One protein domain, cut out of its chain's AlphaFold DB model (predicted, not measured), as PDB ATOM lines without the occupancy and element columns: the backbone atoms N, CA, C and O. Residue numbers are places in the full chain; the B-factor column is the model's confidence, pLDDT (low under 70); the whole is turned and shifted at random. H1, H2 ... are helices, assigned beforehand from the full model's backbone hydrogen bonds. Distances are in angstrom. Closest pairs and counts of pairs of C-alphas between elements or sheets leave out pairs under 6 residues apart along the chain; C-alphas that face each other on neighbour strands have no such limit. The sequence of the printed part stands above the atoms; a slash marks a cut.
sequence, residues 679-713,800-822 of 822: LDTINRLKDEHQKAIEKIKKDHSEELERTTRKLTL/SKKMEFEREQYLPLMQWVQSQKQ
ATOM      1  N   LEU A 679     -22.033 -11.373  -1.126       81.88
ATOM      2  CA  LEU A 679     -20.946 -11.372  -0.150       81.88
ATOM      3  C   LEU A 679     -19.749 -12.199  -0.638       81.88
ATOM      4  O   LEU A 679     -18.611 -11.754  -0.506       81.88
ATOM      5  N   ASP A 680     -19.991 -13.369  -1.232       88.38
ATOM      6  CA  ASP A 680     -18.951 -14.221  -1.820       88.38
ATOM      7  C   ASP A 680     -18.341 -13.608  -3.084       88.38
ATOM      8  O   ASP A 680     -17.123 -13.650  -3.264       88.38
ATOM      9  N   THR A 681     -19.155 -12.942  -3.906       84.56
ATOM     10  CA  THR A 681     -18.671 -12.162  -5.057       84.56
ATOM     11  C   THR A 681     -17.753 -11.020  -4.602       84.56
ATOM     12  O   THR A 681     -16.670 -10.839  -5.157       84.56
ATOM     13  N   ILE A 682     -18.122 -10.300  -3.537       79.94
ATOM     14  CA  ILE A 682     -17.311  -9.232  -2.929       79.94
ATOM     15  C   ILE A 682     -16.018  -9.790  -2.312       79.94
ATOM     16  O   ILE A 682     -14.954  -9.201  -2.502       79.94
ATOM     17  N   ASN A 683     -16.073 -10.932  -1.611       83.38
ATOM     18  CA  ASN A 683     -14.876 -11.591  -1.069       83.38
ATOM     19  C   ASN A 683     -13.909 -11.983  -2.200       83.38
ATOM     20  O   ASN A 683     -12.715 -11.698  -2.118       83.38
ATOM     21  N   ARG A 684     -14.428 -12.558  -3.292       89.25
ATOM     22  CA  ARG A 684     -13.637 -12.917  -4.472       89.25
ATOM     23  C   ARG A 684     -12.990 -11.696  -5.135       89.25
ATOM     24  O   ARG A 684     -11.789 -11.726  -5.393       89.25
ATOM     25  N   LEU A 685     -13.754 -10.630  -5.382       77.25
ATOM     26  CA  LEU A 685     -13.229  -9.390  -5.970       77.25
ATOM     27  C   LEU A 685     -12.154  -8.756  -5.079       77.25
ATOM     28  O   LEU A 685     -11.135  -8.292  -5.583       77.25
ATOM     29  N   LYS A 686     -12.323  -8.803  -3.752       83.81
ATOM     30  CA  LYS A 686     -11.306  -8.355  -2.792       83.81
ATOM     31  C   LYS A 686     -10.005  -9.158  -2.906       83.81
ATOM     32  O   LYS A 686      -8.932  -8.558  -2.910       83.81
ATOM     33  N   ASP A 687     -10.079 -10.481  -3.035       87.81
ATOM     34  CA  ASP A 687      -8.894 -11.333  -3.195       87.81
ATOM     35  C   ASP A 687      -8.215 -11.140  -4.562       87.81
ATOM     36  O   ASP A 687      -6.986 -11.183  -4.661       87.81
ATOM     37  N   GLU A 688      -8.989 -10.900  -5.624       83.62
ATOM     38  CA  GLU A 688      -8.474 -10.549  -6.955       83.62
ATOM     39  C   GLU A 688      -7.800  -9.159  -6.944       83.62
ATOM     40  O   GLU A 688      -6.681  -9.018  -7.446       83.62
ATOM     41  N   HIS A 689      -8.386  -8.165  -6.265       79.12
ATOM     42  CA  HIS A 689      -7.779  -6.845  -6.047       79.12
ATOM     43  C   HIS A 689      -6.504  -6.922  -5.192       79.12
ATOM     44  O   HIS A 689      -5.504  -6.289  -5.531       79.12
ATOM     45  N   GLN A 690      -6.479  -7.722  -4.119       84.19
ATOM     46  CA  GLN A 690      -5.274  -7.891  -3.300       84.19
ATOM     47  C   GLN A 690      -4.136  -8.528  -4.111       84.19
ATOM     48  O   GLN A 690      -2.995  -8.076  -4.023       84.19
ATOM     49  N   LYS A 691      -4.436  -9.525  -4.957       89.62
ATOM     50  CA  LYS A 691      -3.456 -10.116  -5.888       89.62
ATOM     51  C   LYS A 691      -2.938  -9.094  -6.902       89.62
ATOM     52  O   LYS A 691      -1.739  -9.080  -7.171       89.62
ATOM     53  N   ALA A 692      -3.799  -8.220  -7.427       76.06
ATOM     54  CA  ALA A 692      -3.381  -7.126  -8.303       76.06
ATOM     55  C   ALA A 692      -2.448  -6.132  -7.583       76.06
ATOM     56  O   ALA A 692      -1.412  -5.766  -8.134       76.06
ATOM     57  N   ILE A 693      -2.750  -5.766  -6.333       77.81
ATOM     58  CA  ILE A 693      -1.911  -4.882  -5.507       77.81
ATOM     59  C   ILE A 693      -0.536  -5.512  -5.226       77.81
ATOM     60  O   ILE A 693       0.482  -4.850  -5.423       77.81
ATOM     61  N   GLU A 694      -0.471  -6.784  -4.813       86.81
ATOM     62  CA  GLU A 694       0.822  -7.455  -4.594       86.81
ATOM     63  C   GLU A 694       1.617  -7.634  -5.898       86.81
ATOM     64  O   GLU A 694       2.840  -7.490  -5.889       86.81
ATOM     65  N   LYS A 695       0.946  -7.860  -7.039       89.31
ATOM     66  CA  LYS A 695       1.605  -7.859  -8.354       89.31
ATOM     67  C   LYS A 695       2.205  -6.486  -8.675       89.31
ATOM     68  O   LYS A 695       3.380  -6.424  -9.015       89.31
ATOM     69  N   ILE A 696       1.449  -5.398  -8.516       77.94
ATOM     70  CA  ILE A 696       1.931  -4.031  -8.790       77.94
ATOM     71  C   ILE A 696       3.124  -3.677  -7.890       77.94
ATOM     72  O   ILE A 696       4.116  -3.139  -8.382       77.94
ATOM     73  N   LYS A 697       3.084  -4.030  -6.596       82.94
ATOM     74  CA  LYS A 697       4.237  -3.871  -5.690       82.94
ATOM     75  C   LYS A 697       5.465  -4.640  -6.180       82.94
ATOM     76  O   LYS A 697       6.562  -4.087  -6.163       82.94
ATOM     77  N   LYS A 698       5.295  -5.898  -6.607       91.12
ATOM     78  CA  LYS A 698       6.391  -6.735  -7.116       91.12
ATOM     79  C   LYS A 698       6.982  -6.159  -8.402       91.12
ATOM     80  O   LYS A 698       8.191  -5.965  -8.464       91.12
ATOM     81  N   ASP A 699       6.140  -5.832  -9.379       82.00
ATOM     82  CA  ASP A 699       6.555  -5.247 -10.657       82.00
ATOM     83  C   ASP A 699       7.316  -3.921 -10.438       82.00
ATOM     84  O   ASP A 699       8.367  -3.700 -11.037       82.00
ATOM     85  N   HIS A 700       6.839  -3.068  -9.520       78.88
ATOM     86  CA  HIS A 700       7.508  -1.814  -9.154       78.88
ATOM     87  C   HIS A 700       8.828  -2.040  -8.396       78.88
ATOM     88  O   HIS A 700       9.796  -1.321  -8.630       78.88
ATOM     89  N   SER A 701       8.905  -3.046  -7.517       83.75
ATOM     90  CA  SER A 701      10.151  -3.409  -6.825       83.75
ATOM     91  C   SER A 701      11.208  -3.943  -7.794       83.75
ATOM     92  O   SER A 701      12.379  -3.595  -7.672       83.75
ATOM     93  N   GLU A 702      10.808  -4.747  -8.783       88.38
ATOM     94  CA  GLU A 702      11.714  -5.205  -9.841       88.38
ATOM     95  C   GLU A 702      12.221  -4.045 -10.705       88.38
ATOM     96  O   GLU A 702      13.401  -4.015 -11.052       88.38
ATOM     97  N   GLU A 703      11.370  -3.069 -11.035       83.19
ATOM     98  CA  GLU A 703      11.787  -1.898 -11.813       83.19
ATOM     99  C   GLU A 703      12.683  -0.943 -11.002       83.19
ATOM    100  O   GLU A 703      13.660  -0.402 -11.525       83.19
ATOM    101  N   LEU A 704      12.441  -0.810  -9.692       81.06
ATOM    102  CA  LEU A 704      13.333  -0.090  -8.781       81.06
ATOM    103  C   LEU A 704      14.712  -0.767  -8.684       81.06
ATOM    104  O   LEU A 704      15.740  -0.088  -8.670       81.06
ATOM    105  N   GLU A 705      14.769  -2.101  -8.689       86.00
ATOM    106  CA  GLU A 705      16.038  -2.829  -8.778       86.00
ATOM    107  C   GLU A 705      16.723  -2.646 -10.140       86.00
ATOM    108  O   GLU A 705      17.931  -2.403 -10.178       86.00
ATOM    109  N   ARG A 706      15.993  -2.723 -11.262       85.62
ATOM    110  CA  ARG A 706      16.554  -2.512 -12.613       85.62
ATOM    111  C   ARG A 706      17.154  -1.116 -12.763       85.62
ATOM    112  O   ARG A 706      18.294  -0.992 -13.212       85.62
ATOM    113  N   THR A 707      16.431  -0.080 -12.341       78.94
ATOM    114  CA  THR A 707      16.904   1.313 -12.376       78.94
ATOM    115  C   THR A 707      18.096   1.534 -11.443       78.94
ATOM    116  O   THR A 707      19.087   2.126 -11.866       78.94
ATOM    117  N   THR A 708      18.084   0.966 -10.230       84.56
ATOM    118  CA  THR A 708      19.237   1.007  -9.306       84.56
ATOM    119  C   THR A 708      20.476   0.335  -9.912       84.56
ATOM    120  O   THR A 708      21.568   0.905  -9.881       84.56
ATOM    121  N   ARG A 709      20.326  -0.843 -10.535       87.62
ATOM    122  CA  ARG A 709      21.426  -1.552 -11.220       87.62
ATOM    123  C   ARG A 709      21.950  -0.760 -12.426       87.62
ATOM    124  O   ARG A 709      23.163  -0.676 -12.600       87.62
ATOM    125  N   LYS A 710      21.067  -0.133 -13.216       88.56
ATOM    126  CA  LYS A 710      21.433   0.738 -14.351       88.56
ATOM    127  C   LYS A 710      22.247   1.950 -13.895       88.56
ATOM    128  O   LYS A 710      23.335   2.161 -14.415       88.56
ATOM    129  N   LEU A 711      21.771   2.688 -12.889       81.44
ATOM    130  CA  LEU A 711      22.481   3.843 -12.320       81.44
ATOM    131  C   LEU A 711      23.839   3.448 -11.713       81.44
ATOM    132  O   LEU A 711      24.814   4.180 -11.857       81.44
ATOM    133  N   THR A 712      23.925   2.270 -11.085       87.19
ATOM    134  CA  THR A 712      25.197   1.737 -10.561       87.19
ATOM    135  C   THR A 712      26.203   1.477 -11.688       87.19
ATOM    136  O   THR A 712      27.358   1.887 -11.582       87.19
ATOM    137  N   LEU A 713      25.764   0.854 -12.789       89.69
ATOM    138  CA  LEU A 713      26.601   0.608 -13.968       89.69
ATOM    139  C   LEU A 713      27.015   1.911 -14.667       89.69
ATOM    140  O   LEU A 713      28.181   2.054 -15.025       89.69
ATOM    141  N   SER A 800       1.738   7.277  -2.807       82.38
ATOM    142  CA  SER A 800       1.434   6.678  -1.502       82.38
ATOM    143  C   SER A 800       0.202   7.316  -0.850       82.38
ATOM    144  O   SER A 800      -0.686   6.594  -0.405       82.38
ATOM    145  N   LYS A 801       0.108   8.653  -0.848       83.38
ATOM    146  CA  LYS A 801      -1.066   9.374  -0.325       83.38
ATOM    147  C   LYS A 801      -2.341   9.106  -1.126       83.38
ATOM    148  O   LYS A 801      -3.412   9.040  -0.534       83.38
ATOM    149  N   LYS A 802      -2.247   8.930  -2.451       85.25
ATOM    150  CA  LYS A 802      -3.406   8.580  -3.291       85.25
ATOM    151  C   LYS A 802      -3.970   7.206  -2.916       85.25
ATOM    152  O   LYS A 802      -5.169   7.098  -2.694       85.25
ATOM    153  N   MET A 803      -3.113   6.190  -2.771       79.06
ATOM    154  CA  MET A 803      -3.554   4.851  -2.345       79.06
ATOM    155  C   MET A 803      -4.073   4.825  -0.900       79.06
ATOM    156  O   MET A 803      -4.975   4.053  -0.584       79.06
ATOM    157  N   GLU A 804      -3.524   5.660  -0.016       85.00
ATOM    158  CA  GLU A 804      -4.010   5.806   1.361       85.00
ATOM    159  C   GLU A 804      -5.417   6.427   1.398       85.00
ATOM    160  O   GLU A 804      -6.316   5.850   2.003       85.00
ATOM    161  N   PHE A 805      -5.652   7.504   0.641       85.12
ATOM    162  CA  PHE A 805      -6.979   8.106   0.470       85.12
ATOM    163  C   PHE A 805      -7.993   7.143  -0.175       85.12
ATOM    164  O   PHE A 805      -9.123   7.029   0.291       85.12
ATOM    165  N   GLU A 806      -7.602   6.398  -1.213       82.06
ATOM    166  CA  GLU A 806      -8.454   5.356  -1.811       82.06
ATOM    167  C   GLU A 806      -8.814   4.266  -0.789       82.06
ATOM    168  O   GLU A 806      -9.959   3.821  -0.720       82.06
ATOM    169  N   ARG A 807      -7.867   3.870   0.069       82.38
ATOM    170  CA  ARG A 807      -8.119   2.916   1.156       82.38
ATOM    171  C   ARG A 807      -9.071   3.474   2.220       82.38
ATOM    172  O   ARG A 807      -9.872   2.704   2.747       82.38
ATOM    173  N   GLU A 808      -9.013   4.772   2.519       85.31
ATOM    174  CA  GLU A 808      -9.976   5.446   3.402       85.31
ATOM    175  C   GLU A 808     -11.382   5.496   2.783       85.31
ATOM    176  O   GLU A 808     -12.347   5.183   3.477       85.31
ATOM    177  N   GLN A 809     -11.510   5.774   1.478       81.88
ATOM    178  CA  GLN A 809     -12.794   5.737   0.754       81.88
ATOM    179  C   GLN A 809     -13.480   4.361   0.853       81.88
ATOM    180  O   GLN A 809     -14.689   4.281   1.063       81.88
ATOM    181  N   TYR A 810     -12.718   3.264   0.770       82.75
ATOM    182  CA  TYR A 810     -13.253   1.905   0.932       82.75
ATOM    183  C   TYR A 810     -13.421   1.454   2.395       82.75
ATOM    184  O   TYR A 810     -13.992   0.384   2.636       82.75
ATOM    185  N   LEU A 811     -12.962   2.224   3.389       84.06
ATOM    186  CA  LEU A 811     -13.006   1.812   4.796       84.06
ATOM    187  C   LEU A 811     -14.446   1.648   5.336       84.06
ATOM    188  O   LEU A 811     -14.703   0.599   5.934       84.06
ATOM    189  N   PRO A 812     -15.407   2.569   5.090       79.88
ATOM    190  CA  PRO A 812     -16.795   2.391   5.526       79.88
ATOM    191  C   PRO A 812     -17.464   1.182   4.865       79.88
ATOM    192  O   PRO A 812     -18.195   0.446   5.525       79.88
ATOM    193  N   LEU A 813     -17.166   0.922   3.585       71.94
ATOM    194  CA  LEU A 813     -17.686  -0.244   2.867       71.94
ATOM    195  C   LEU A 813     -17.132  -1.551   3.451       71.94
ATOM    196  O   LEU A 813     -17.890  -2.494   3.665       71.94
ATOM    197  N   MET A 814     -15.835  -1.613   3.777       78.94
ATOM    198  CA  MET A 814     -15.260  -2.778   4.458       78.94
ATOM    199  C   MET A 814     -15.839  -2.983   5.862       78.94
ATOM    200  O   MET A 814     -16.109  -4.125   6.229       78.94
ATOM    201  N   GLN A 815     -16.057  -1.910   6.628       81.88
ATOM    202  CA  GLN A 815     -16.688  -1.980   7.951       81.88
ATOM    203  C   GLN A 815     -18.144  -2.462   7.859       81.88
ATOM    204  O   GLN A 815     -18.560  -3.299   8.657       81.88
ATOM    205  N   TRP A 816     -18.895  -2.014   6.849       84.69
ATOM    206  CA  TRP A 816     -20.251  -2.492   6.574       84.69
ATOM    207  C   TRP A 816     -20.271  -3.974   6.160       84.69
ATOM    208  O   TRP A 816     -21.010  -4.763   6.740       84.69
ATOM    209  N   VAL A 817     -19.390  -4.408   5.250       77.88
ATOM    210  CA  VAL A 817     -19.254  -5.834   4.881       77.88
ATOM    211  C   VAL A 817     -18.824  -6.698   6.078       77.88
ATOM    212  O   VAL A 817     -19.219  -7.860   6.171       77.88
ATOM    213  N   GLN A 818     -18.043  -6.155   7.019       76.44
ATOM    214  CA  GLN A 818     -17.710  -6.837   8.275       76.44
ATOM    215  C   GLN A 818     -18.893  -6.900   9.251       76.44
ATOM    216  O   GLN A 818     -19.068  -7.935   9.890       76.44
ATOM    217  N   SER A 819     -19.734  -5.863   9.341       77.44
ATOM    218  CA  SER A 819     -20.929  -5.886  10.199       77.44
ATOM    219  C   SER A 819     -22.051  -6.782   9.662       77.44
ATOM    220  O   SER A 819     -22.878  -7.231  10.445       77.44
ATOM    221  N   GLN A 820     -22.050  -7.119   8.365       65.94
ATOM    222  CA  GLN A 820     -22.915  -8.170   7.800       65.94
ATOM    223  C   GLN A 820     -22.387  -9.605   8.035       65.94
ATOM    224  O   GLN A 820     -23.029 -10.566   7.616       65.94
ATOM    225  N   LYS A 821     -21.221  -9.777   8.681       64.25
ATOM    226  CA  LYS A 821     -20.621 -11.086   9.025       64.25
ATOM    227  C   LYS A 821     -20.685 -11.424  10.531       64.25
ATOM    228  O   LYS A 821     -20.007 -12.360  10.952       64.25
ATOM    229  N   GLN A 822     -21.456 -10.675  11.331       51.69
ATOM    230  CA  GLN A 822     -21.594 -10.814  12.797       51.69
ATOM    231  C   GLN A 822     -23.065 -10.864  13.248       51.69
ATOM    232  O   GLN A 822     -23.321 -11.476  14.313       51.69
TER     233      GLN A 822
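Overview. This is residues 679 to 713 and 800 to 822 of the 822 residues of a protein of Naegleria fowleri (UniProt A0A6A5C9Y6). One long, straight helix, H1, makes the length, and across a cut a shorter arm of two helices, H2 then H3, slants in with H3 towards H1's first end. The frame is loose and open, with no helix touching another. The printed part has 58 residues, three named helices in the order H1, H2, H3 and no named strand; it is all helix and extended, with a radius of gyration of the C-alphas of 16.7 A and spans of 56 by 23 by 13 A.

Along the chain. Find C-alpha 679 at (-20.946, -11.372, -0.150); from there H1, residues 679 to 713, runs 50.9 A to C-alpha 713 at (26.601, 0.608, -13.968). H2, residues 800 to 809, covers 14.4 A. H3, residues 811 to 819, covers 12.3 A and ends at C-alpha 819, (-20.929, -5.886, 10.199).

Arrangement. Look at Leu 679 and Val 817: these closest C-alphas of H1 and H3 are 7.7 A apart, close but not clearly touching. H1 and H3 run opposite ways at a steep tilt of 40 degrees. H1 and H2 are apart. H2 and H3 meet only through their tight link, residue 810. In H1, H2 and H3 every O i to N i+4 pair is within hydrogen-bond range.

Size, cuts and confidence. The C-alphas farthest apart, Leu 713 and Gln 822, are 56.3 A apart. Residues 714 to 799 are not printed; C-alphas 713 and 800 are 28.7 A apart across the cut. Residues 820 to 822 have pLDDT under 70.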